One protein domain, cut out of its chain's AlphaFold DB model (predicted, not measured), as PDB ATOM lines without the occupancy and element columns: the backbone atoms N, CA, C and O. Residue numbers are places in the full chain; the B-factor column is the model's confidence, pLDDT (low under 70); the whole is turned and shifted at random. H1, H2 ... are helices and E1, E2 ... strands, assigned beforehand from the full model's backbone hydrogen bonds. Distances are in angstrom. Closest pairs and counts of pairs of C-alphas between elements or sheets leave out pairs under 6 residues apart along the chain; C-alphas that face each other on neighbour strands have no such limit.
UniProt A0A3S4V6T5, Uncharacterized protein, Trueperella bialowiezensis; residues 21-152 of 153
ATOM      1  N   ALA A  21     211.678 265.794 255.501       94.44
ATOM      2  CA  ALA A  21     212.214 265.052 256.642       94.44
ATOM      3  C   ALA A  21     211.436 265.335 257.939       94.44
ATOM      4  O   ALA A  21     211.144 264.419 258.708       94.44
ATOM      5  N   ARG A  22     211.074 266.599 258.182       95.62
ATOM      6  CA  ARG A  22     210.282 267.003 259.350       95.62
ATOM      7  C   ARG A  22     208.872 266.429 259.285       95.62
ATOM      8  O   ARG A  22     208.419 265.848 260.262       95.62
ATOM      9  N   GLU A  23     208.205 266.568 258.146       95.31
ATOM     10  CA  GLU A  23     206.840 266.071 257.935       95.31
ATOM     11  C   GLU A  23     206.780 264.547 258.014       95.31
ATOM     12  O   GLU A  23     205.874 263.997 258.638       95.31
ATOM     13  N   PHE A  24     207.796 263.861 257.487       93.88
ATOM     14  CA  PHE A  24     207.919 262.421 257.650       93.88
ATOM     15  C   PHE A  24     208.027 262.027 259.124       93.88
ATOM     16  O   PHE A  24     207.308 261.138 259.566       93.88
ATOM     17  N   ASN A  25     208.864 262.705 259.912       93.19
ATOM     18  CA  ASN A  25     208.939 262.440 261.350       93.19
ATOM     19  C   ASN A  25     207.604 262.732 262.055       93.19
ATOM     20  O   ASN A  25     207.153 261.914 262.854       93.19
ATOM     21  N   SER A  26     206.912 263.815 261.690       92.94
ATOM     22  CA  SER A  26     205.578 264.121 262.223       92.94
ATOM     23  C   SER A  26     204.532 263.054 261.884       92.94
ATOM     24  O   SER A  26     203.712 262.715 262.736       92.94
ATOM     25  N   LEU A  27     204.576 262.463 260.682       89.12
ATOM     26  CA  LEU A  27     203.734 261.317 260.320       89.12
ATOM     27  C   LEU A  27     204.000 260.114 261.241       89.12
ATOM     28  O   LEU A  27     203.080 259.362 261.566       89.12
ATOM     29  N   LEU A  28     205.251 259.926 261.661       90.50
ATOM     30  CA  LEU A  28     205.646 258.818 262.522       90.50
ATOM     31  C   LEU A  28     205.251 259.031 263.986       90.50
ATOM     32  O   LEU A  28     204.934 258.045 264.648       90.50
ATOM     33  N   ASP A  29     205.246 260.261 264.507       89.94
ATOM     34  CA  ASP A  29     205.115 260.556 265.946       89.94
ATOM     35  C   ASP A  29     203.879 259.928 266.616       89.94
ATOM     36  O   ASP A  29     203.957 259.497 267.769       89.94
ATOM     37  N   GLY A  30     202.770 259.782 265.885       80.19
ATOM     38  CA  GLY A  30     201.526 259.173 266.376       80.19
ATOM     39  C   GLY A  30     201.446 257.643 266.289       80.19
ATOM     40  O   GLY A  30     200.401 257.069 266.599       80.19
ATOM     41  N   LEU A  31     202.504 256.969 265.834       86.75
ATOM     42  CA  LEU A  31     202.494 255.536 265.537       86.75
ATOM     43  C   LEU A  31     203.227 254.706 266.598       86.75
ATOM     44  O   LEU A  31     204.134 255.176 267.286       86.75
ATOM     45  N   THR A  32     202.865 253.426 266.696       89.31
ATOM     46  CA  THR A  32     203.610 252.457 267.513       89.31
ATOM     47  C   THR A  32     204.997 252.212 266.921       89.31
ATOM     48  O   THR A  32     205.186 252.315 265.709       89.31
ATOM     49  N   ASP A  33     205.968 251.813 267.743       89.94
ATOM     50  CA  ASP A  33     207.340 251.556 267.279       89.94
ATOM     51  C   ASP A  33     207.416 250.525 266.147       89.94
ATOM     52  O   ASP A  33     208.220 250.664 265.224       89.94
ATOM     53  N   THR A  34     206.561 249.501 266.190       87.56
ATOM     54  CA  THR A  34     206.455 248.505 265.119       87.56
ATOM     55  C   THR A  34     206.016 249.155 263.809       87.56
ATOM     56  O   THR A  34     206.675 248.968 262.787       87.56
ATOM     57  N   LEU A  35     204.949 249.961 263.838       83.94
ATOM     58  CA  LEU A  35     204.436 250.651 262.653       83.94
ATOM     59  C   LEU A  35     205.439 251.675 262.113       83.94
ATOM     60  O   LEU A  35     205.646 251.739 260.900       83.94
ATOM     61  N   LYS A  36     206.116 252.414 263.003       89.31
ATOM     62  CA  LYS A  36     207.184 253.353 262.634       89.31
ATOM     63  C   LYS A  36     208.267 252.658 261.816       89.31
ATOM     64  O   LYS A  36     208.549 253.072 260.695       89.31
ATOM     65  N   LYS A  37     208.810 251.552 262.336       88.88
ATOM     66  CA  LYS A  37     209.864 250.771 261.667       88.88
ATOM     67  C   LYS A  37     209.408 250.209 260.323       88.88
ATOM     68  O   LYS A  37     210.182 250.206 259.371       88.88
ATOM     69  N   GLN A  38     208.161 249.748 260.231       85.94
ATOM     70  CA  GLN A  38     207.617 249.215 258.983       85.94
ATOM     71  C   GLN A  38     207.468 250.299 257.908       85.94
ATOM     72  O   GLN A  38     207.882 250.078 256.770       85.94
ATOM     73  N   ILE A  39     206.940 251.477 258.258       86.75
ATOM     74  CA  ILE A  39     206.826 252.606 257.322       86.75
ATOM     75  C   ILE A  39     208.212 253.114 256.918       86.75
ATOM     76  O   ILE A  39     208.457 253.326 255.733       86.75
ATOM     77  N   GLN A  40     209.144 253.249 257.864       89.56
ATOM     78  CA  GLN A  40     210.529 253.623 257.565       89.56
ATOM     79  C   GLN A  40     211.189 252.639 256.598       89.56
ATOM     80  O   GLN A  40     211.753 253.064 255.593       89.56
ATOM     81  N   GLY A  41     211.077 251.333 256.851       87.25
ATOM     82  CA  GLY A  41     211.617 250.306 255.959       87.25
ATOM     83  C   GLY A  41     211.027 250.380 254.549       87.25
ATOM     84  O   GLY A  41     211.767 250.305 253.570       87.25
ATOM     85  N   LEU A  42     209.714 250.600 254.443       85.50
ATOM     86  CA  LEU A  42     209.005 250.754 253.171       85.50
ATOM     87  C   LEU A  42     209.480 251.980 252.377       85.50
ATOM     88  O   LEU A  42     209.743 251.882 251.176       85.50
ATOM     89  N   VAL A  43     209.612 253.129 253.045       87.50
ATOM     90  CA  VAL A  43     210.076 254.376 252.425       87.50
ATOM     91  C   VAL A  43     211.537 254.247 251.992       87.50
ATOM     92  O   VAL A  43     211.850 254.544 250.844       87.50
ATOM     93  N   ILE A  44     212.418 253.719 252.849       88.12
ATOM     94  CA  ILE A  44     213.843 253.513 252.532       88.12
ATOM     95  C   ILE A  44     214.017 252.560 251.344       88.12
ATOM     96  O   ILE A  44     214.792 252.852 250.432       88.12
ATOM     97  N   ALA A  45     213.290 251.438 251.321       85.62
ATOM     98  CA  ALA A  45     213.331 250.501 250.201       85.62
ATOM     99  C   ALA A  45     212.870 251.163 248.894       85.62
ATOM    100  O   ALA A  45     213.485 250.972 247.848       85.62
ATOM    101  N   THR A  46     211.832 251.999 248.967       84.62
ATOM    102  CA  THR A  46     211.314 252.719 247.800       84.62
ATOM    103  C   THR A  46     212.285 253.771 247.284       84.62
ATOM    104  O   THR A  46     212.536 253.807 246.082       84.62
ATOM    105  N   ILE A  47     212.875 254.577 248.169       84.75
ATOM    106  CA  ILE A  47     213.906 255.555 247.799       84.75
ATOM    107  C   ILE A  47     215.081 254.841 247.130       84.75
ATOM    108  O   ILE A  47     215.519 255.249 246.060       84.75
ATOM    109  N   ARG A  48     215.553 253.727 247.706       86.06
ATOM    110  CA  ARG A  48     216.634 252.928 247.118       86.06
ATOM    111  C   ARG A  48     216.297 252.456 245.702       86.06
ATOM    112  O   ARG A  48     217.153 252.540 244.828       86.06
ATOM    113  N   ASP A  49     215.094 251.942 245.474       82.69
ATOM    114  CA  ASP A  49     214.696 251.473 244.144       82.69
ATOM    115  C   ASP A  49     214.560 252.622 243.143       82.69
ATOM    116  O   ASP A  49     214.952 252.456 241.987       82.69
ATOM    117  N   ALA A  50     214.081 253.789 243.590       80.12
ATOM    118  CA  ALA A  50     214.062 255.017 242.796       80.12
ATOM    119  C   ALA A  50     215.477 255.379 242.336       80.12
ATOM    120  O   ALA A  50     215.726 255.528 241.143       80.12
ATOM    121  N   LEU A  51     216.425 255.394 243.277       79.94
ATOM    122  CA  LEU A  51     217.823 255.732 243.014       79.94
ATOM    123  C   LEU A  51     218.539 254.749 242.083       79.94
ATOM    124  O   LEU A  51     219.551 255.086 241.474       79.94
ATOM    125  N   LEU A  52     218.027 253.524 241.982       80.12
ATOM    126  CA  LEU A  52     218.535 252.489 241.085       80.12
ATOM    127  C   LEU A  52     217.768 252.423 239.755       80.12
ATOM    128  O   LEU A  52     218.016 251.503 238.977       80.12
ATOM    129  N   GLY A  53     216.807 253.323 239.513       72.44
ATOM    130  CA  GLY A  53     215.954 253.295 238.322       72.44
ATOM    131  C   GLY A  53     215.080 252.036 238.218       72.44
ATOM    132  O   GLY A  53     214.680 251.652 237.123       72.44
ATOM    133  N   LYS A  54     214.812 251.362 239.345       75.88
ATOM    134  CA  LYS A  54     214.083 250.080 239.408       75.88
ATOM    135  C   LYS A  54     212.580 250.233 239.598       75.88
ATOM    136  O   LYS A  54     211.867 249.234 239.641       75.88
ATOM    137  N   LEU A  55     212.103 251.463 239.751       71.88
ATOM    138  CA  LEU A  55     210.682 251.719 239.890       71.88
ATOM    139  C   LEU A  55     209.962 251.432 238.571       71.88
ATOM    140  O   LEU A  55     210.282 252.015 237.535       71.88
ATOM    141  N   THR A  56     208.986 250.526 238.615       63.75
ATOM    142  CA  THR A  56     208.255 250.121 237.409       63.75
ATOM    143  C   THR A  56     207.170 251.158 237.086       63.75
ATOM    144  O   THR A  56     206.277 251.367 237.917       63.75
ATOM    145  N   PRO A  57     207.198 251.811 235.908       62.06
ATOM    146  CA  PRO A  57     206.171 252.773 235.526       62.06
ATOM    147  C   PRO A  57     204.809 252.088 235.351       62.06
ATOM    148  O   PRO A  57     204.724 250.937 234.929       62.06
ATOM    149  N   VAL A  58     203.735 252.809 235.664       55.34
ATOM    150  CA  VAL A  58     202.356 252.379 235.431       55.34
ATOM    151  C   VAL A  58     202.079 252.400 233.935       55.34
ATOM    152  O   VAL A  58     202.134 253.452 233.296       55.34
ATOM    153  N   THR A  59     201.743 251.237 233.384       47.22
ATOM    154  CA  THR A  59     201.245 251.106 232.015       47.22
ATOM    155  C   THR A  59     199.720 251.069 232.033       47.22
ATOM    156  O   THR A  59     199.120 250.287 232.765       47.22
ATOM    157  N   THR A  60     199.068 251.916 231.235       42.56
ATOM    158  CA  THR A  60     197.626 251.812 230.967       42.56
ATOM    159  C   THR A  60     197.378 250.664 229.990       42.56
ATOM    160  O   THR A  60     197.706 250.804 228.814       42.56
ATOM    161  N   ASP A  61     196.785 249.558 230.438       41.06
ATOM    162  CA  ASP A  61     196.440 248.409 229.579       41.06
ATOM    163  C   ASP A  61     195.034 248.498 228.946       41.06
ATOM    164  O   ASP A  61     194.552 247.559 228.321       41.06
ATOM    165  N   GLY A  62     194.375 249.656 229.054       30.20
ATOM    166  CA  GLY A  62     193.104 249.921 228.379       30.20
ATOM    167  C   GLY A  62     191.861 249.358 229.076       30.20
ATOM    168  O   GLY A  62     190.759 249.705 228.659       30.20
ATOM    169  N   TYR A  63     191.999 248.589 230.163       31.11
ATOM    170  CA  TYR A  63     190.857 248.010 230.894       31.11
ATOM    171  C   TYR A  63     190.576 248.644 232.264       31.11
ATOM    172  O   TYR A  63     189.747 248.155 233.026       31.11
ATOM    173  N   GLY A  64     191.200 249.782 232.570       34.41
ATOM    174  CA  GLY A  64     190.987 250.488 233.838       34.41
ATOM    175  C   GLY A  64     191.713 249.857 235.029       34.41
ATOM    176  O   GLY A  64     191.657 250.425 236.122       34.41
ATOM    177  N   ASP A  65     192.449 248.765 234.813       32.97
ATOM    178  CA  ASP A  65     193.400 248.233 235.778       32.97
ATOM    179  C   ASP A  65     194.748 248.937 235.591       32.97
ATOM    180  O   ASP A  65     195.369 248.941 234.531       32.97
ATOM    181  N   ARG A  66     195.183 249.639 236.635       49.28
ATOM    182  CA  ARG A  66     196.469 250.340 236.636       49.28
ATOM    183  C   ARG A  66     197.513 249.372 237.171       49.28
ATOM    184  O   ARG A  66     197.629 249.225 238.387       49.28
ATOM    185  N   THR A  67     198.259 248.720 236.286       43.31
ATOM    186  CA  THR A  67     199.363 247.833 236.665       43.31
ATOM    187  C   THR A  67     200.685 248.611 236.636       43.31
ATOM    188  O   THR A  67     201.081 249.174 235.617       43.31
ATOM    189  N   GLY A  68     201.338 248.724 237.798       52.22
ATOM    190  CA  GLY A  68     202.648 249.366 237.965       52.22
ATOM    191  C   GLY A  68     202.806 250.108 239.294       52.22
ATOM    192  O   GLY A  68     201.849 250.285 240.049       52.22
ATOM    193  N   GLU A  69     204.037 250.518 239.597       62.88
ATOM    194  CA  GLU A  69     204.421 251.066 240.906       62.88
ATOM    195  C   GLU A  69     204.458 252.600 240.921       62.88
ATOM    196  O   GLU A  69     204.224 253.200 241.975       62.88
ATOM    197  N   VAL A  70     204.722 253.219 239.761       64.56
ATOM    198  CA  VAL A  70     204.886 254.672 239.602       64.56
ATOM    199  C   VAL A  70     203.980 255.256 238.531       64.56
ATOM    200  O   VAL A  70     204.104 254.924 237.357       64.56
ATOM    201  N   GLU A  71     203.102 256.179 238.906       70.44
ATOM    202  CA  GLU A  71     202.270 256.925 237.962       70.44
ATOM    203  C   GLU A  71     202.929 258.260 237.610       70.44
ATOM    204  O   GLU A  71     203.253 259.050 238.496       70.44
ATOM    205  N   GLN A  72     203.103 258.525 236.313       68.94
ATOM    206  CA  GLN A  72     203.505 259.843 235.838       68.94
ATOM    207  C   GLN A  72     202.286 260.761 235.761       68.94
ATOM    208  O   GLN A  72     201.328 260.496 235.035       68.94
ATOM    209  N   LEU A  73     202.360 261.876 236.475       65.44
ATOM    210  CA  LEU A  73     201.341 262.906 236.550       65.44
ATOM    211  C   LEU A  73     201.902 264.176 235.902       65.44
ATOM    212  O   LEU A  73     202.866 264.773 236.379       65.44
ATOM    213  N   ALA A  74     201.318 264.569 234.772       58.69
ATOM    214  CA  ALA A  74     201.659 265.816 234.096       58.69
ATOM    215  C   ALA A  74     200.631 266.885 234.475       58.69
ATOM    216  O   ALA A  74     199.454 266.768 234.123       58.69
ATOM    217  N   ARG A  75     201.058 267.919 235.204       56.03
ATOM    218  CA  ARG A  75     200.204 269.049 235.591       56.03
ATOM    219  C   ARG A  75     201.094 270.287 235.740       56.03
ATOM    220  O   ARG A  75     202.026 270.270 236.523       56.03
ATOM    221  N   GLY A  76     200.864 271.331 234.939       50.72
ATOM    222  CA  GLY A  76     201.897 272.359 234.716       50.72
ATOM    223  C   GLY A  76     203.093 271.788 233.935       50.72
ATOM    224  O   GLY A  76     203.124 270.599 233.633       50.72
ATOM    225  N   GLY A  77     204.071 272.609 233.552       57.28
ATOM    226  CA  GLY A  77     205.216 272.164 232.734       57.28
ATOM    227  C   GLY A  77     206.115 271.094 233.382       57.28
ATOM    228  O   GLY A  77     206.996 270.559 232.709       57.28
ATOM    229  N   ASN A  78     205.880 270.761 234.655       63.75
ATOM    230  CA  ASN A  78     206.669 269.813 235.433       63.75
ATOM    231  C   ASN A  78     206.059 268.406 235.429       63.75
ATOM    232  O   ASN A  78     204.839 268.214 235.428       63.75
ATOM    233  N   LYS A  79     206.936 267.400 235.465       72.31
ATOM    234  CA  LYS A  79     206.560 265.991 235.605       72.31
ATOM    235  C   LYS A  79     206.650 265.604 237.078       72.31
ATOM    236  O   LYS A  79     207.743 265.592 237.635       72.31
ATOM    237  N   ILE A  80     205.514 265.267 237.683       80.25
ATOM    238  CA  ILE A  80     205.459 264.689 239.028       80.25
ATOM    239  C   ILE A  80     205.234 263.191 238.897       80.25
ATOM    240  O   ILE A  80     204.449 262.733 238.071       80.25
ATOM    241  N   LEU A  81     205.928 262.421 239.717       84.31
ATOM    242  CA  LEU A  81     205.812 260.976 239.783       84.31
ATOM    243  C   LEU A  81     205.216 260.593 241.140       84.31
ATOM    244  O   LEU A  81     205.635 261.100 242.180       84.31
ATOM    245  N   GLU A  82     204.219 259.711 241.131       86.38
ATOM    246  CA  GLU A  82     203.582 259.159 242.332       86.38
ATOM    247  C   GLU A  82     203.976 257.688 242.486       86.38
ATOM    248  O   GLU A  82     203.604 256.870 241.648       86.38
ATOM    249  N   VAL A  83     204.637 257.323 243.591       85.88
ATOM    250  CA  VAL A  83     204.742 255.922 244.024       85.88
ATOM    251  C   VAL A  83     203.561 255.563 244.914       85.88
ATOM    252  O   VAL A  83     203.271 256.222 245.921       85.88
ATOM    253  N   ARG A  84     202.921 254.443 244.588       84.12
ATOM    254  CA  ARG A  84     201.860 253.842 245.399       84.12
ATOM    255  C   ARG A  84     202.436 252.764 246.300       84.12
ATOM    256  O   ARG A  84     202.636 251.620 245.889       84.12
ATOM    257  N   LEU A  85     202.707 253.130 247.546       79.44
ATOM    258  CA  LEU A  85     203.396 252.243 248.480       79.44
ATOM    259  C   LEU A  85     202.560 251.015 248.873       79.44
ATOM    260  O   LEU A  85     203.115 250.026 249.342       79.44
ATOM    261  N   GLU A  86     201.244 251.037 248.637       69.06
ATOM    262  CA  GLU A  86     200.352 249.909 248.908       69.06
ATOM    263  C   GLU A  86     200.501 248.716 247.955       69.06
ATOM    264  O   GLU A  86     199.996 247.640 248.255       69.06
ATOM    265  N   HIS A  87     201.127 248.899 246.791       64.88
ATOM    266  CA  HIS A  87     201.268 247.826 245.802       64.88
ATOM    267  C   HIS A  87     202.619 247.114 245.901       64.88
ATOM    268  O   HIS A  87     202.752 245.995 245.418       64.88
ATOM    269  N   ARG A  88     203.613 247.747 246.538       61.94
ATOM    270  CA  ARG A  88     204.989 247.224 246.621       61.94
ATOM    271  C   ARG A  88     205.169 246.208 247.740       61.94
ATOM    272  O   ARG A  88     206.017 245.327 247.674       61.94
ATOM    273  N   PHE A  89     204.360 246.338 248.776       55.78
ATOM    274  CA  PHE A  89     204.307 245.410 249.883       55.78
ATOM    275  C   PHE A  89     202.814 245.229 250.207       55.78
ATOM    276  O   PHE A  89     202.058 246.197 250.163       55.78
ATOM    277  N   ASP A  90     202.387 244.033 250.616       53.25
ATOM    278  CA  ASP A  90     201.032 243.775 251.140       53.25
ATOM    279  C   ASP A  90     200.800 244.132 252.648       53.25
ATOM    280  O   ASP A  90     199.961 243.508 253.294       53.25
ATOM    281  N   PRO A  91     201.468 245.127 253.293       51.47
ATOM    282  CA  PRO A  91     201.091 245.622 254.608       51.47
ATOM    283  C   PRO A  91     200.246 246.918 254.643       51.47
ATOM    284  O   PRO A  91     199.863 247.288 255.746       51.47
ATOM    285  N   PRO A  92     199.856 247.642 253.569       51.97
ATOM    286  CA  PRO A  92     199.158 248.935 253.686       51.97
ATOM    287  C   PRO A  92     197.794 248.824 254.381       51.97
ATOM    288  O   PRO A  92     197.416 249.722 255.130       51.97
ATOM    289  N   LYS A  93     197.084 247.694 254.214       52.00
ATOM    290  CA  LYS A  93     195.830 247.415 254.938       52.00
ATOM    291  C   LYS A  93     196.044 247.307 256.454       52.00
ATOM    292  O   LYS A  93     195.104 247.555 257.207       52.00
ATOM    293  N   ILE A  94     197.257 246.946 256.878       56.59
ATOM    294  CA  ILE A  94     197.665 246.750 258.276       56.59
ATOM    295  C   ILE A  94     198.330 248.018 258.833       56.59
ATOM    296  O   ILE A  94     198.084 248.372 259.981       56.59
ATOM    297  N   LEU A  95     199.135 248.717 258.025       64.62
ATOM    298  CA  LEU A  95     199.937 249.859 258.470       64.62
ATOM    299  C   LEU A  95     199.096 251.102 258.738       64.62
ATOM    300  O   LEU A  95     199.295 251.763 259.753       64.62
ATOM    301  N   LEU A  96     198.158 251.419 257.839       75.88
ATOM    302  CA  LEU A  96     197.288 252.589 257.948       75.88
ATOM    303  C   LEU A  96     195.865 252.207 257.523       75.88
ATOM    304  O   LEU A  96     195.463 252.374 256.370       75.88
ATOM    305  N   LYS A  97     195.085 251.663 258.463       77.44
ATOM    306  CA  LYS A  97     193.723 251.174 258.196       77.44
ATOM    307  C   LYS A  97     192.860 252.256 257.529       77.44
ATOM    308  O   LYS A  97     192.693 253.349 258.061       77.44
ATOM    309  N   GLY A  98     192.279 251.930 256.374       78.75
ATOM    310  CA  GLY A  98     191.401 252.833 255.616       78.75
ATOM    311  C   GLY A  98     192.125 253.936 254.834       78.75
ATOM    312  O   GLY A  98     191.469 254.708 254.133       78.75
ATOM    313  N   LYS A  99     193.459 253.990 254.902       84.75
ATOM    314  CA  LYS A  99     194.285 254.950 254.176       84.75
ATOM    315  C   LYS A  99     195.178 254.250 253.153       84.75
ATOM    316  O   LYS A  99     195.345 253.033 253.159       84.75
ATOM    317  N   ARG A 100     195.747 255.041 252.249       84.25
ATOM    318  CA  ARG A 100     196.751 254.625 251.271       84.25
ATOM    319  C   ARG A 100     197.879 255.647 251.271       84.25
ATOM    320  O   ARG A 100     197.605 256.836 251.153       84.25
ATOM    321  N   LEU A 101     199.118 255.194 251.419       86.38
ATOM    322  CA  LEU A 101     200.282 256.074 251.493       86.38
ATOM    323  C   LEU A 101     200.813 256.375 250.086       86.38
ATOM    324  O   LEU A 101     200.853 255.487 249.229       86.38
ATOM    325  N   ARG A 102     201.176 257.631 249.834       87.62
ATOM    326  CA  ARG A 102     201.668 258.108 248.538       87.62
ATOM    327  C   ARG A 102     202.964 258.860 248.714       87.62
ATOM    328  O   ARG A 102     203.018 259.750 249.552       87.62
ATOM    329  N   LEU A 103     203.961 258.513 247.909       90.44
ATOM    330  CA  LEU A 103     205.214 259.250 247.817       90.44
ATOM    331  C   LEU A 103     205.247 259.989 246.481       90.44
ATOM    332  O   LEU A 103     205.142 259.350 245.436       90.44
ATOM    333  N   TYR A 104     205.407 261.305 246.521       90.81
ATOM    334  CA  TYR A 104     205.522 262.155 245.341       90.81
ATOM    335  C   TYR A 104     206.961 262.628 245.175       90.81
ATOM    336  O   TYR A 104     207.602 263.048 246.142       90.81
ATOM    337  N   PHE A 105     207.464 262.570 243.948       88.62
ATOM    338  CA  PHE A 105     208.813 263.002 243.606       88.62
ATOM    339  C   PHE A 105     208.860 263.614 242.205       88.62
ATOM    340  O   PHE A 105     207.957 263.406 241.394       88.62
ATOM    341  N   ALA A 106     209.906 264.385 241.931       85.44
ATOM    342  CA  ALA A 106     210.184 264.943 240.614       85.44
ATOM    343  C   ALA A 106     211.540 264.459 240.103       85.44
ATOM    344  O   ALA A 106     212.486 264.286 240.871       85.44
ATOM    345  N   GLU A 107     211.617 264.293 238.788       76.50
ATOM    346  CA  GLU A 107     212.864 264.175 238.037       76.50
ATOM    347  C   GLU A 107     213.059 265.519 237.321       76.50
ATOM    348  O   GLU A 107     212.348 265.795 236.344       76.50
ATOM    349  N   PRO A 108     213.931 266.414 237.819       64.00
ATOM    350  CA  PRO A 108     214.197 267.687 237.160       64.00
ATOM    351  C   PRO A 108     214.817 267.452 235.773       64.00
ATOM    352  O   PRO A 108     215.190 266.336 235.420       64.00
ATOM    353  N   ALA A 109     214.998 268.505 234.968       58.81
ATOM    354  CA  ALA A 109     215.637 268.378 233.646       58.81
ATOM    355  C   ALA A 109     217.074 267.794 233.691       58.81
ATOM    356  O   ALA A 109     217.630 267.461 232.643       58.81
ATOM    357  N   TYR A 110     217.647 267.639 234.889       59.59
ATOM    358  CA  TYR A 110     218.835 266.843 235.169       59.59
ATOM    359  C   TYR A 110     218.463 265.355 235.298       59.59
ATOM    360  O   TYR A 110     217.868 264.959 236.300       59.59
ATOM    361  N   PRO A 111     218.839 264.505 234.327       61.31
ATOM    362  CA  PRO A 111     218.381 263.116 234.236       61.31
ATOM    363  C   PRO A 111     218.937 262.177 235.320       61.31
ATOM    364  O   PRO A 111     218.667 260.981 235.261       61.31
ATOM    365  N   GLU A 112     219.708 262.691 236.278       72.12
ATOM    366  CA  GLU A 112     220.383 261.924 237.331       72.12
ATOM    367  C   GLU A 112     219.967 262.363 238.744       72.12
ATOM    368  O   GLU A 112     220.533 261.869 239.706       72.12
ATOM    369  N   LEU A 113     218.975 263.249 238.904       79.31
ATOM    370  CA  LEU A 113     218.511 263.705 240.219       79.31
ATOM    371  C   LEU A 113     217.035 263.365 240.446       79.31
ATOM    372  O   LEU A 113     216.189 263.600 239.586       79.31
ATOM    373  N   ILE A 114     216.727 262.863 241.638       85.38
ATOM    374  CA  ILE A 114     215.366 262.672 242.139       85.38
ATOM    375  C   ILE A 114     215.146 263.610 243.323       85.38
ATOM    376  O   ILE A 114     215.917 263.600 244.279       85.38
ATOM    377  N   VAL A 115     214.061 264.379 243.298       88.94
ATOM    378  CA  VAL A 115     213.662 265.231 244.426       88.94
ATOM    379  C   VAL A 115     212.420 264.636 245.071       88.94
ATOM    380  O   VAL A 115     211.364 264.587 244.441       88.94
ATOM    381  N   PHE A 116     212.522 264.180 246.320       92.25
ATOM    382  CA  PHE A 116     211.375 263.693 247.093       92.25
ATOM    383  C   PHE A 116     210.620 264.868 247.707       92.25
ATOM    384  O   PHE A 116     211.175 265.627 248.498       92.25
ATOM    385  N   LEU A 117     209.348 265.013 247.339       93.50
ATOM    386  CA  LEU A 117     208.577 266.235 247.572       93.50
ATOM    387  C   LEU A 117     207.607 266.096 248.739       93.50
ATOM    388  O   LEU A 117     207.528 266.984 249.587       93.50
ATOM    389  N   LEU A 118     206.853 264.998 248.779       93.81
ATOM    390  CA  LEU A 118     205.732 264.833 249.703       93.81
ATOM    391  C   LEU A 118     205.463 263.351 249.982       93.81
ATOM    392  O   LEU A 118     205.518 262.525 249.070       93.81
ATOM    393  N   LEU A 119     205.142 263.017 251.232       93.00
ATOM    394  CA  LEU A 119     204.715 261.681 251.650       93.00
ATOM    395  C   LEU A 119     203.466 261.804 252.522       93.00
ATOM    396  O   LEU A 119     203.569 262.132 253.698       93.00
ATOM    397  N   GLU A 120     202.299 261.506 251.959       91.50
ATOM    398  CA  GLU A 120     201.021 261.739 252.641       91.50
ATOM    399  C   GLU A 120     200.062 260.552 252.487       91.50
ATOM    400  O   GLU A 120     199.960 259.951 251.405       91.50
ATOM    401  N   PRO A 121     199.329 260.174 253.550       89.81
ATOM    402  CA  PRO A 121     198.233 259.237 253.440       89.81
ATOM    403  C   PRO A 121     196.991 259.916 252.855       89.81
ATOM    404  O   PRO A 121     196.597 261.010 253.244       89.81
ATOM    405  N   LYS A 122     196.289 259.202 251.982       87.94
ATOM    406  CA  LYS A 122     194.945 259.563 251.519       87.94
ATOM    407  C   LYS A 122     193.920 258.520 251.935       87.94
ATOM    408  O   LYS A 122     194.263 257.363 252.161       87.94
ATOM    409  N   ASP A 123     192.651 258.887 251.975       87.69
ATOM    410  CA  ASP A 123     191.555 257.945 252.165       87.69
ATOM    411  C   ASP A 123     191.489 256.911 251.030       87.69
ATOM    412  O   ASP A 123     191.773 257.181 249.855       87.69
ATOM    413  N   ALA A 124     191.103 255.686 251.386       83.00
ATOM    414  CA  ALA A 124     190.850 254.625 250.415       83.00
ATOM    415  C   ALA A 124     189.500 254.788 249.686       83.00
ATOM    416  O   ALA A 124     189.242 254.054 248.734       83.00
ATOM    417  N   SER A 125     188.655 255.726 250.130       82.25
ATOM    418  CA  SER A 125     187.346 256.044 249.550       82.25
ATOM    419  C   SER A 125     187.439 257.068 248.410       82.25
ATOM    420  O   SER A 125     188.508 257.613 248.127       82.25
ATOM    421  N   GLN A 126     186.296 257.391 247.793       79.25
ATOM    422  CA  GLN A 126     186.189 258.422 246.753       79.25
ATOM    423  C   GLN A 126     186.679 259.803 247.224       79.25
ATOM    424  O   GLN A 126     187.276 260.545 246.450       79.25
ATOM    425  N   PHE A 127     186.502 260.128 248.510       83.00
ATOM    426  CA  PHE A 127     187.036 261.356 249.110       83.00
ATOM    427  C   PHE A 127     188.567 261.445 248.997       83.00
ATOM    428  O   PHE A 127     189.128 262.529 248.830       83.00
ATOM    429  N   GLY A 128     189.245 260.297 249.001       86.50
ATOM    430  CA  GLY A 128     190.688 260.217 248.832       86.50
ATOM    431  C   GLY A 128     191.188 260.666 247.460       86.50
ATOM    432  O   GLY A 128     192.372 260.957 247.337       86.50
ATOM    433  N   LEU A 129     190.335 260.752 246.431       85.81
ATOM    434  CA  LEU A 129     190.734 261.329 245.140       85.81
ATOM    435  C   LEU A 129     190.935 262.844 245.237       85.81
ATOM    436  O   LEU A 129     191.883 263.376 244.669       85.81
ATOM    437  N   ASN A 130     190.100 263.537 246.012       87.75
ATOM    438  CA  ASN A 130     190.256 264.977 246.222       87.75
ATOM    439  C   ASN A 130     191.521 265.291 247.031       87.75
ATOM    440  O   ASN A 130     192.210 266.264 246.741       87.75
ATOM    441  N   GLN A 131     191.848 264.452 248.020       91.75
ATOM    442  CA  GLN A 131     193.119 264.540 248.744       91.75
ATOM    443  C   GLN A 131     194.305 264.300 247.808       91.75
ATOM    444  O   GLN A 131     195.226 265.102 247.794       91.75
ATOM    445  N   GLN A 132     194.244 263.264 246.965       88.44
ATOM    446  CA  GLN A 132     195.286 262.993 245.973       88.44
ATOM    447  C   GLN A 132     195.523 264.187 245.044       88.44
ATOM    448  O   GLN A 132     196.665 264.594 244.873       88.44
ATOM    449  N   ASN A 133     194.467 264.797 244.502       87.56
ATOM    450  CA  ASN A 133     194.606 265.986 243.655       87.56
ATOM    451  C   ASN A 133     195.293 267.145 244.390       87.56
ATOM    452  O   ASN A 133     196.144 267.812 243.808       87.56
ATOM    453  N   ARG A 134     194.977 267.345 245.674       91.81
ATOM    454  CA  ARG A 134     195.644 268.352 246.506       91.81
ATOM    455  C   ARG A 134     197.120 268.027 246.730       91.81
ATOM    456  O   ARG A 134     197.950 268.907 246.571       91.81
ATOM    457  N   HIS A 135     197.452 266.774 247.043       92.81
ATOM    458  CA  HIS A 135     198.841 266.343 247.226       92.81
ATOM    459  C   HIS A 135     199.666 266.557 245.949       92.81
ATOM    460  O   HIS A 135     200.833 266.936 246.016       92.81
ATOM    461  N   ILE A 136     199.054 266.350 244.778       88.62
ATOM    462  CA  ILE A 136     199.674 266.632 243.479       88.62
ATOM    463  C   ILE A 136     199.935 268.133 243.327       88.62
ATOM    464  O   ILE A 136     201.045 268.511 242.967       88.62
ATOM    465  N   ASP A 137     198.951 268.983 243.634       89.81
ATOM    466  CA  ASP A 137     199.114 270.443 243.579       89.81
ATOM    467  C   ASP A 137     200.199 270.945 244.539       89.81
ATOM    468  O   ASP A 137     201.044 271.752 244.158       89.81
ATOM    469  N   GLU A 138     200.238 270.418 245.761       93.94
ATOM    470  CA  GLU A 138     201.293 270.717 246.731       93.94
ATOM    471  C   GLU A 138     202.666 270.248 246.239       93.94
ATOM    472  O   GLU A 138     203.648 270.977 246.358       93.94
ATOM    473  N   SER A 139     202.748 269.065 245.626       92.00
ATOM    474  CA  SER A 139     204.002 268.549 245.065       92.00
ATOM    475  C   SER A 139     204.525 269.429 243.929       92.00
ATOM    476  O   SER A 139     205.730 269.648 243.842       92.00
ATOM    477  N   LEU A 140     203.643 269.981 243.092       88.69
ATOM    478  CA  LEU A 140     204.033 270.930 242.044       88.69
ATOM    479  C   LEU A 140     204.627 272.207 242.626       88.69
ATOM    480  O   LEU A 140     205.719 272.594 242.222       88.69
ATOM    481  N   LEU A 141     203.954 272.804 243.615       91.25
ATOM    482  CA  LEU A 141     204.453 274.003 244.294       91.25
ATOM    483  C   LEU A 141     205.832 273.763 244.914       91.25
ATOM    484  O   LEU A 141     206.721 274.600 244.792       91.25
ATOM    485  N   ARG A 142     206.029 272.600 245.543       93.25
ATOM    486  CA  ARG A 142     207.317 272.210 246.129       93.25
ATOM    487  C   ARG A 142     208.400 272.004 245.070       93.25
ATOM    488  O   ARG A 142     209.539 272.402 245.292       93.25
ATOM    489  N   ALA A 143     208.062 271.408 243.926       89.31
ATOM    490  CA  ALA A 143     209.000 271.225 242.822       89.31
ATOM    491  C   ALA A 143     209.432 272.571 242.212       89.31
ATOM    492  O   ALA A 143     210.627 272.784 242.002       89.31
ATOM    493  N   ASP A 144     208.483 273.485 241.987       88.25
ATOM    494  CA  ASP A 144     208.749 274.841 241.489       88.25
ATOM    495  C   ASP A 144     209.612 275.648 242.468       88.25
ATOM    496  O   ASP A 144     210.600 276.273 242.075       88.25
ATOM    497  N   ASP A 145     209.280 275.593 243.758       92.00
ATOM    498  CA  ASP A 145     210.043 276.243 244.823       92.00
ATOM    499  C   ASP A 145     211.473 275.704 244.900       92.00
ATOM    500  O   ASP A 145     212.428 276.479 244.849       92.00
ATOM    501  N   TRP A 146     211.640 274.378 244.925       91.00
ATOM    502  CA  TRP A 146     212.960 273.747 244.908       91.00
ATOM    503  C   TRP A 146     213.785 274.179 243.695       91.00
ATOM    504  O   TRP A 146     214.968 274.501 243.837       91.00
ATOM    505  N   TRP A 147     213.166 274.225 242.511       86.19
ATOM    506  CA  TRP A 147     213.837 274.667 241.294       86.19
ATOM    507  C   TRP A 147     214.310 276.114 241.422       86.19
ATOM    508  O   TRP A 147     215.468 276.404 241.120       86.19
ATOM    509  N   SER A 148     213.456 277.005 241.932       87.56
ATOM    510  CA  SER A 148     213.802 278.414 242.141       87.56
ATOM    511  C   SER A 148     214.960 278.605 243.129       87.56
ATOM    512  O   SER A 148     215.826 279.444 242.895       87.56
ATOM    513  N   LEU A 149     215.031 277.801 244.194       88.00
ATOM    514  CA  LEU A 149     216.068 277.907 245.226       88.00
ATOM    515  C   LEU A 149     217.434 277.385 244.756       88.00
ATOM    516  O   LEU A 149     218.461 277.913 245.175       88.00
ATOM    517  N   ASN A 150     217.448 276.362 243.898       82.25
ATOM    518  CA  ASN A 150     218.673 275.648 243.515       82.25
ATOM    519  C   ASN A 150     219.173 275.962 242.098       82.25
ATOM    520  O   ASN A 150     220.298 275.603 241.763       82.25
ATOM    521  N   ASN A 151     218.355 276.601 241.256       73.19
ATOM    522  CA  ASN A 151     218.692 276.905 239.859       73.19
ATOM    523  C   ASN A 151     218.465 278.381 239.488       73.19
ATOM    524  O   ASN A 151     218.407 278.709 238.300       73.19
ATOM    525  N   SER A 152     218.330 279.274 240.473       55.38
ATOM    526  CA  SER A 152     218.435 280.712 240.206       55.38
ATOM    527  C   SER A 152     219.882 281.068 239.820       55.38
ATOM    528  O   SER A 152     220.803 280.520 240.429       55.38
TER     529      SER A 152
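AT A GLANCE: This is residues 21 to 152 of the 153 residues of an uncharacterized protein of Trueperella bialowiezensis (UniProt A0A3S4V6T5). A strongly twisted sheet of four strands is sandwiched between helices: the long helix H5 covers one face, and H1 and H2 are on the other. A loop around Tyr 63 in the link from H2 to E1 sticks out from the body, and the short H3 and H4 lie between E2 and E3 along the chain. The printed part has 132 residues, with five named helices and four named strands in the order H1 H2 E1 E2 H3 H4 E3 E4 H5. The sheet's order is E1 E2 E3 E4, all antiparallel, and the class is mixed, helices and strands. The whole is compact, with a radius of gyration of the C-alphas of 14.9 A and spans of 42 by 39 by 30 A.

IN THESE COORDINATES: The sheet holds E1, residues 70 to 74, E2, residues 79 to 84, E3, residues 99 to 106 and 23.2 A long, and E4, residues 113 to 123 and 30.0 A long. H5, residues 127 to 151, is 36.5 A long and ends with C-alpha 151 at (218.692, 276.905, 239.859). H1, residues 21 to 29, is 12.5 A long and begins with C-alpha 21 at (212.214, 265.052, 256.642). H2, residues 33 to 51, is 26.8 A long. H3, residues 85 to 88, and H4, residues 92 to 95, have four residues each.

HOW THE PARTS SIT: E1 and E2 form a hairpin, with N 73 and O 80 at 2.8 A. E2 and E3 are antiparallel neighbours, with N 83 and O 103 at 2.8 A. E3 and E4 form a second hairpin, with N 104 and O 118 at 2.8 A. H5 is on the sheet at a height of 7.5 A and runs along the strands, at 25 degrees to E3 on the local plane; its closest C-alphas to E4 are those of Gly 128 and Lys 122, 5.1 A apart. H2 is on the opposite face at a height of 11.0 A, over E3. These make three layers, helices on both faces of a sheet: H1 and H2 on one, H5 on the other. The closest C-alphas of H1 and E4 are those of Phe 24 and Leu 119, 6.8 A apart. H1 and H2 are close but not clearly touching, with the C-alphas of Leu 28 and Lys 36 5.7 A apart. With residues 35 to 39 alone, H2 only just touches H4, with 3 pairs of C-alphas within 8 A, the closest those of Leu 35 and Leu 95 at 6.2 A. H3 only grazes the sheet with residues 85 to 87, as does H4 with residues 92 to 95. In H1, H2 and H5 every O i to N i+4 pair is within hydrogen-bond range; H3 and H4 are too short for such a pair.

THE WHOLE: The two C-alphas farthest apart are those of Tyr 63 and Ser 152, at 43.8 A. The printed part has no cut. The link from H2 to E1 is long, with 18 residues, in which residues 59 to 60 pair with 66 to 67, antiparallel. The mean pLDDT of the printed part is 77.3, with residues 56 to 70, 72 to 78, 86 to 95, 108 to 111 and 152 under 70.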